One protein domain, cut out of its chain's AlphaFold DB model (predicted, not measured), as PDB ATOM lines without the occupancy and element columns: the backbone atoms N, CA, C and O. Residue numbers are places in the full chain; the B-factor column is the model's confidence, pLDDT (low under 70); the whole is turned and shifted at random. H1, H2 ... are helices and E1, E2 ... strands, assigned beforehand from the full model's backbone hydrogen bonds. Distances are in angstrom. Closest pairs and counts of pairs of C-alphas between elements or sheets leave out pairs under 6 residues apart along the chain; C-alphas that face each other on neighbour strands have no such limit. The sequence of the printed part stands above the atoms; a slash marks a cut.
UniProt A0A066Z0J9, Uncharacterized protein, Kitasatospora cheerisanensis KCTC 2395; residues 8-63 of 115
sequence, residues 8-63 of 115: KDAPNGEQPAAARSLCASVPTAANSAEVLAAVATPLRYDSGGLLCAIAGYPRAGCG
ATOM      1  N   LYS A   8     -30.841  14.207 -27.925       90.00
ATOM      2  CA  LYS A   8     -30.055  13.138 -27.289       90.00
ATOM      3  C   LYS A   8     -28.803  12.775 -28.098       90.00
ATOM      4  O   LYS A   8     -27.814  12.351 -27.507       90.00
ATOM      5  N   ASP A   9     -28.863  12.952 -29.414       87.00
ATOM      6  CA  ASP A   9     -27.798  12.593 -30.358       87.00
ATOM      7  C   ASP A   9     -26.990  13.822 -30.803       87.00
ATOM      8  O   ASP A   9     -26.008  13.705 -31.535       87.00
ATOM      9  N   ALA A  10     -27.416  15.014 -30.380       89.62
ATOM     10  CA  ALA A  10     -26.818  16.263 -30.795       89.62
ATOM     11  C   ALA A  10     -25.433  16.463 -30.153       89.62
ATOM     12  O   ALA A  10     -25.279  16.311 -28.933       89.62
ATOM     13  N   PRO A  11     -24.414  16.848 -30.940       86.75
ATOM     14  CA  PRO A  11     -23.094  17.123 -30.399       86.75
ATOM     15  C   PRO A  11     -23.162  18.316 -29.448       86.75
ATOM     16  O   PRO A  11     -23.894  19.275 -29.681       86.75
ATOM     17  N   ASN A  12     -22.377  18.268 -28.370       87.06
ATOM     18  CA  ASN A  12     -22.208  19.384 -27.432       87.06
ATOM     19  C   ASN A  12     -23.523  19.936 -26.838       87.06
ATOM     20  O   ASN A  12     -23.583  21.106 -26.466       87.06
ATOM     21  N   GLY A  13     -24.579  19.115 -26.762       87.81
ATOM     22  CA  GLY A  13     -25.888  19.550 -26.270       87.81
ATOM     23  C   GLY A  13     -26.580  20.576 -27.173       87.81
ATOM     24  O   GLY A  13     -27.399  21.359 -26.692       87.81
ATOM     25  N   GLU A  14     -26.236  20.620 -28.465       91.88
ATOM     26  CA  GLU A  14     -26.961  21.432 -29.440       91.88
ATOM     27  C   GLU A  14     -28.439  21.014 -29.525       91.88
ATOM     28  O   GLU A  14     -28.810  19.875 -29.253       91.88
ATOM     29  N   GLN A  15     -29.304  21.945 -29.930       94.19
ATOM     30  CA  GLN A  15     -30.712  21.650 -30.177       94.19
ATOM     31  C   GLN A  15     -30.943  21.553 -31.692       94.19
ATOM     32  O   GLN A  15     -30.828  22.579 -32.375       94.19
ATOM     33  N   PRO A  16     -31.277  20.364 -32.231       94.62
ATOM     34  CA  PRO A  16     -31.612  20.222 -33.641       94.62
ATOM     35  C   PRO A  16     -32.853  21.041 -34.008       94.62
ATOM     36  O   PRO A  16     -33.778  21.203 -33.205       94.62
ATOM     37  N   ALA A  17     -32.891  21.540 -35.244       94.38
ATOM     38  CA  ALA A  17     -34.093  22.164 -35.784       94.38
ATOM     39  C   ALA A  17     -35.214  21.127 -35.952       94.38
ATOM     40  O   ALA A  17     -34.962  19.943 -36.177       94.38
ATOM     41  N   ALA A  18     -36.466  21.583 -35.885       95.12
ATOM     42  CA  ALA A  18     -37.610  20.709 -36.105       95.12
ATOM     43  C   ALA A  18     -37.578  20.091 -37.513       95.12
ATOM     44  O   ALA A  18     -37.231  20.761 -38.495       95.12
ATOM     45  N   ALA A  19     -37.988  18.824 -37.606       96.06
ATOM     46  CA  ALA A  19     -38.136  18.146 -38.881       96.06
ATOM     47  C   ALA A  19     -39.124  18.901 -39.782       96.06
ATOM     48  O   ALA A  19     -40.163  19.392 -39.333       96.06
ATOM     49  N   ARG A  20     -38.803  18.996 -41.073       95.94
ATOM     50  CA  ARG A  20     -39.619  19.729 -42.048       95.94
ATOM     51  C   ARG A  20     -39.655  19.044 -43.402       95.94
ATOM     52  O   ARG A  20     -38.678  18.451 -43.855       95.94
ATOM     53  N   SER A  21     -40.778  19.173 -44.091       96.44
ATOM     54  CA  SER A  21     -40.938  18.702 -45.466       96.44
ATOM     55  C   SER A  21     -40.858  19.882 -46.420       96.44
ATOM     56  O   SER A  21     -41.576  20.862 -46.261       96.44
ATOM     57  N   LEU A  22     -39.959  19.783 -47.396       95.00
ATOM     58  CA  LEU A  22     -39.724  20.791 -48.423       95.00
ATOM     59  C   LEU A  22     -39.720  20.098 -49.785       95.00
ATOM     60  O   LEU A  22     -39.262  18.957 -49.893       95.00
ATOM     61  N   CYS A  23     -40.208  20.799 -50.804       96.44
ATOM     62  CA  CYS A  23     -40.103  20.384 -52.198       96.44
ATOM     63  C   CYS A  23     -38.936  21.130 -52.850       96.44
ATOM     64  O   CYS A  23     -38.812  22.341 -52.676       96.44
ATOM     65  N   ALA A  24     -38.110  20.419 -53.615       96.62
ATOM     66  CA  ALA A  24     -37.054  21.016 -54.423       96.62
ATOM     67  C   ALA A  24     -37.520  21.122 -55.878       96.62
ATOM     68  O   ALA A  24     -38.042  20.156 -56.433       96.62
ATOM     69  N   SER A  25     -37.320  22.285 -56.495       97.38
ATOM     70  CA  SER A  25     -37.458  22.454 -57.941       97.38
ATOM     71  C   SER A  25     -36.062  22.470 -58.542       97.38
ATOM     72  O   SER A  25     -35.268  23.360 -58.242       97.38
ATOM     73  N   VAL A  26     -35.746  21.450 -59.335       97.81
ATOM     74  CA  VAL A  26     -34.426  21.256 -59.936       97.81
ATOM     75  C   VAL A  26     -34.563  20.706 -61.360       97.81
ATOM     76  O   VAL A  26     -35.603  20.129 -61.691       97.81
ATOM     77  N   PRO A  27     -33.535  20.857 -62.215       98.12
ATOM     78  CA  PRO A  27     -33.483  20.176 -63.505       98.12
ATOM     79  C   PRO A  27     -33.588  18.651 -63.366       98.12
ATOM     80  O   PRO A  27     -33.179  18.076 -62.363       98.12
ATOM     81  N   THR A  28     -34.064  17.969 -64.408       97.12
ATOM     82  CA  THR A  28     -34.204  16.498 -64.414       97.12
ATOM     83  C   THR A  28     -32.874  15.752 -64.316       97.12
ATOM     84  O   THR A  28     -32.847  14.606 -63.881       97.12
ATOM     85  N   ALA A  29     -31.778  16.399 -64.712       97.44
ATOM     86  CA  ALA A  29     -30.425  15.868 -64.594       97.44
ATOM     87  C   ALA A  29     -29.792  16.118 -63.212       97.44
ATOM     88  O   ALA A  29     -28.632  15.757 -63.016       97.44
ATOM     89  N   ALA A  30     -30.513  16.753 -62.278       97.81
ATOM     90  CA  ALA A  30     -29.943  17.135 -60.998       97.81
ATOM     91  C   ALA A  30     -29.638  15.924 -60.117       97.81
ATOM     92  O   ALA A  30     -30.431  14.985 -60.008       97.81
ATOM     93  N   ASN A  31     -28.493  15.970 -59.446       96.38
ATOM     94  CA  ASN A  31     -28.113  14.946 -58.480       96.38
ATOM     95  C   ASN A  31     -28.648  15.267 -57.070       96.38
ATOM     96  O   ASN A  31     -29.145  16.357 -56.784       96.38
ATOM     97  N   SER A  32     -28.525  14.308 -56.152       93.69
ATOM     98  CA  SER A  32     -29.041  14.442 -54.785       93.69
ATOM     99  C   SER A  32     -28.442  15.620 -54.006       93.69
ATOM    100  O   SER A  32     -29.133  16.214 -53.178       93.69
ATOM    101  N   ALA A  33     -27.177  15.976 -54.257       93.38
ATOM    102  CA  ALA A  33     -26.538  17.105 -53.585       93.38
ATOM    103  C   ALA A  33     -27.133  18.439 -54.059       93.38
ATOM    104  O   ALA A  33     -27.393  19.316 -53.240       93.38
ATOM    105  N   GLU A  34     -27.429  18.566 -55.352       95.56
ATOM    106  CA  GLU A  34     -28.087  19.742 -55.932       95.56
ATOM    107  C   GLU A  34     -29.532  19.886 -55.443       95.56
ATOM    108  O   GLU A  34     -29.959  20.988 -55.098       95.56
ATOM    109  N   VAL A  35     -30.265  18.773 -55.329       96.62
ATOM    110  CA  VAL A  35     -31.613  18.741 -54.732       96.62
ATOM    111  C   VAL A  35     -31.591  19.282 -53.306       96.62
ATOM    112  O   VAL A  35     -32.427  20.110 -52.943       96.62
ATOM    113  N   LEU A  36     -30.633  18.835 -52.491       95.88
ATOM    114  CA  LEU A  36     -30.507  19.290 -51.111       95.88
ATOM    115  C   LEU A  36     -30.060  20.754 -51.039       95.88
ATOM    116  O   LEU A  36     -30.632  21.536 -50.280       95.88
ATOM    117  N   ALA A  37     -29.080  21.144 -51.857       95.62
ATOM    118  CA  ALA A  37     -28.593  22.515 -51.934       95.62
ATOM    119  C   ALA A  37     -29.696  23.496 -52.353       95.62
ATOM    120  O   ALA A  37     -29.726  24.613 -51.852       95.62
ATOM    121  N   ALA A  38     -30.654  23.086 -53.187       97.12
ATOM    122  CA  ALA A  38     -31.773  23.939 -53.582       97.12
ATOM    123  C   ALA A  38     -32.706  24.327 -52.415       97.12
ATOM    124  O   ALA A  38     -33.411  25.329 -52.511       97.12
ATOM    125  N   VAL A  39     -32.735  23.554 -51.319       97.06
ATOM    126  CA  VAL A  39     -33.727  23.724 -50.234       97.06
ATOM    127  C   VAL A  39     -33.133  23.832 -48.827       97.06
ATOM    128  O   VAL A  39     -33.871  24.081 -47.872       97.06
ATOM    129  N   ALA A  40     -31.827  23.615 -48.662       96.31
ATOM    130  CA  ALA A  40     -31.218  23.406 -47.348       96.31
ATOM    131  C   ALA A  40     -29.858  24.094 -47.158       96.31
ATOM    132  O   ALA A  40     -29.026  23.624 -46.379       96.31
ATOM    133  N   THR A  41     -29.614  25.205 -47.853       93.50
ATOM    134  CA  THR A  41     -28.412  26.012 -47.621       93.50
ATOM    135  C   THR A  41     -28.401  26.658 -46.222       93.50
ATOM    136  O   THR A  41     -29.467  26.934 -45.662       93.50
ATOM    137  N   PRO A  42     -27.212  26.922 -45.639       95.00
ATOM    138  CA  PRO A  42     -25.878  26.580 -46.144       95.00
ATOM    139  C   PRO A  42     -25.507  25.106 -45.919       95.00
ATOM    140  O   PRO A  42     -25.861  24.516 -44.898       95.00
ATOM    141  N   LEU A  43     -24.745  24.544 -46.861       95.81
ATOM    142  CA  LEU A  43     -24.111  23.232 -46.725       95.81
ATOM    143  C   LEU A  43     -22.633  23.413 -46.356       95.81
ATOM    144  O   LEU A  43     -21.952  24.240 -46.963       95.81
ATOM    145  N   ARG A  44     -22.131  22.653 -45.378       96.00
ATOM    146  CA  ARG A  44     -20.699  22.626 -45.020       96.00
ATOM    147  C   ARG A  44     -20.101  21.307 -45.471       96.00
ATOM    148  O   ARG A  44     -20.568  20.272 -45.013       96.00
ATOM    149  N   TYR A  45     -19.061  21.352 -46.293       95.12
ATOM    150  CA  TYR A  45     -18.288  20.175 -46.683       95.12
ATOM    151  C   TYR A  45     -16.882  20.242 -46.091       95.12
ATOM    152  O   TYR A  45     -16.347  21.339 -45.911       95.12
ATOM    153  N   ASP A  46     -16.291  19.091 -45.787       94.62
ATOM    154  CA  ASP A  46     -14.861  19.008 -45.493       94.62
ATOM    155  C   ASP A  46     -14.022  18.903 -46.781       94.62
ATOM    156  O   ASP A  46     -14.538  18.884 -47.901       94.62
ATOM    157  N   SER A  47     -12.698  18.829 -46.629       94.12
ATOM    158  CA  SER A  47     -11.769  18.678 -47.756       94.12
ATOM    159  C   SER A  47     -11.861  17.320 -48.465       94.12
ATOM    160  O   SER A  47     -11.352  17.189 -49.575       94.12
ATOM    161  N   GLY A  48     -12.465  16.311 -47.831       93.62
ATOM    162  CA  GLY A  48     -12.707  14.985 -48.405       93.62
ATOM    163  C   GLY A  48     -14.025  14.886 -49.177       93.62
ATOM    164  O   GLY A  48     -14.292  13.851 -49.786       93.62
ATOM    165  N   GLY A  49     -14.840  15.946 -49.176       91.94
ATOM    166  CA  GLY A  49     -16.153  15.977 -49.820       91.94
ATOM    167  C   GLY A  49     -17.287  15.418 -48.955       91.94
ATOM    168  O   GLY A  49     -18.389  15.211 -49.465       91.94
ATOM    169  N   LEU A  50     -17.058  15.187 -47.659       94.69
ATOM    170  CA  LEU A  50     -18.101  14.774 -46.725       94.69
ATOM    171  C   LEU A  50     -18.995  15.969 -46.374       94.69
ATOM    172  O   LEU A  50     -18.503  17.044 -46.034       94.69
ATOM    173  N   LEU A  51     -20.316  15.786 -46.437       95.06
ATOM    174  CA  LEU A  51     -21.291  16.794 -46.013       95.06
ATOM    175  C   LEU A  51     -21.399  16.806 -44.482       95.06
ATOM    176  O   LEU A  51     -22.001  15.917 -43.886       95.06
ATOM    177  N   CYS A  52     -20.834  17.834 -43.857       95.06
ATOM    178  CA  CYS A  52     -20.741  17.993 -42.409       95.06
ATOM    179  C   CYS A  52     -21.918  18.750 -41.782       95.06
ATOM    180  O   CYS A  52     -22.155  18.601 -40.587       95.06
ATOM    181  N   ALA A  53     -22.599  19.621 -42.533       95.50
ATOM    182  CA  ALA A  53     -23.757  20.353 -42.021       95.50
ATOM    183  C   ALA A  53     -24.759  20.706 -43.115       95.50
ATOM    184  O   ALA A  53     -24.379  21.025 -44.241       95.50
ATOM    185  N   ILE A  54     -26.033  20.712 -42.733       96.44
ATOM    186  CA  ILE A  54     -27.182  21.078 -43.558       96.44
ATOM    187  C   ILE A  54     -27.895  22.230 -42.854       96.44
ATOM    188  O   ILE A  54     -28.169  22.146 -41.660       96.44
ATOM    189  N   ALA A  55     -28.188  23.319 -43.565       95.50
ATOM    190  CA  ALA A  55     -28.784  24.528 -42.993       95.50
ATOM    191  C   ALA A  55     -28.066  25.030 -41.714       95.50
ATOM    192  O   ALA A  55     -28.698  25.546 -40.792       95.50
ATOM    193  N   GLY A  56     -26.740  24.856 -41.651       94.38
ATOM    194  CA  GLY A  56     -25.910  25.250 -40.506       94.38
ATOM    195  C   GLY A  56     -25.896  24.287 -39.308       94.38
ATOM    196  O   GLY A  56     -25.263  24.618 -38.307       94.38
ATOM    197  N   TYR A  57     -26.541  23.117 -39.394       94.81
ATOM    198  CA  TYR A  57     -26.541  22.099 -38.336       94.81
ATOM    199  C   TYR A  57     -25.895  20.772 -38.790       94.81
ATOM    200  O   TYR A  57     -26.197  20.315 -39.897       94.81
ATOM    201  N   PRO A  58     -25.068  20.119 -37.948       93.69
ATOM    202  CA  PRO A  58     -24.559  20.605 -36.659       93.69
ATOM    203  C   PRO A  58     -23.578  21.778 -36.823       93.69
ATOM    204  O   PRO A  58     -22.912  21.918 -37.859       93.69
ATOM    205  N   ARG A  59     -23.466  22.646 -35.807       92.88
ATOM    206  CA  ARG A  59     -22.606  23.845 -35.903       92.88
ATOM    207  C   ARG A  59     -21.126  23.493 -36.022       92.88
ATOM    208  O   ARG A  59     -20.390  24.215 -36.691       92.88
ATOM    209  N   ALA A  60     -20.708  22.376 -35.434       91.69
ATOM    210  CA  ALA A  60     -19.350  21.844 -35.502       91.69
ATOM    211  C   ALA A  60     -19.357  20.312 -35.656       91.69
ATOM    212  O   ALA A  60     -20.416  19.688 -35.615       91.69
ATOM    213  N   GLY A  61     -18.175  19.724 -35.854       91.62
ATOM    214  CA  GLY A  61     -18.012  18.289 -36.107       91.62
ATOM    215  C   GLY A  61     -18.215  17.901 -37.575       91.62
ATOM    216  O   GLY A  61     -18.719  18.691 -38.388       91.62
ATOM    217  N   CYS A  62     -17.764  16.697 -37.925       92.44
ATOM    218  CA  CYS A  62     -17.955  16.108 -39.252       92.44
ATOM    219  C   CYS A  62     -17.706  14.590 -39.222       92.44
ATOM    220  O   CYS A  62     -16.582  14.133 -39.408       92.44
ATOM    221  N   GLY A  63     -18.764  13.808 -38.977       87.00
ATOM    222  CA  GLY A  63     -18.683  12.340 -38.960       87.00
ATOM    223  C   GLY A  63     -18.172  11.734 -37.649       87.00
ATOM    224  O   GLY A  63     -17.672  10.611 -37.652       87.00
TER     225      GLY A  63
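This is residues 8 to 63 of the 115 residues of an uncharacterized protein of Kitasatospora cheerisanensis KCTC 2395 (UniProt A0A066Z0J9). With little regular structure, the chain forms a loose, flat arch: the long unnamed stretch of residues 8 to 31 sweeps over a short helix, H1, and a small hairpin, E1 and E2. The printed part has 56 residues, only 13 in named elements, in the order H1, E1, E2; the class is mixed, the two-stranded sheet antiparallel. It is loose, with a radius of gyration of the C-alphas of 12.7 A, spanning 39 by 28 by 14 A.

Start at C-alpha 8, (-30.055, 13.138, -27.289). Find H1, residues 32 to 37, from C-alpha 32 at (-29.041, 14.442, -54.785), 8.6 A long. E1 is residues 43 to 45, 6.6 A; E2 is residues 51 to 54, 7.7 A, ending at (-27.182, 21.078, -43.558).

In the hairpin of E1 and E2, at 166 degrees, look for N 44 and O 53, 3.0 A apart, within hydrogen-bond range. The closest C-alphas of H1 and E1, Ala 37 and Leu 43, are 6.9 A apart. H1 and E2 are only just apart, closest 8.4 A. In H1 every O i to N i+4 pair is within hydrogen-bond range.

The C-alphas farthest apart, Gly 13 and Thr 28, stand at 39.2 A. The printed part has no cut; both links are tight. No printed residue is under 70 in pLDDT.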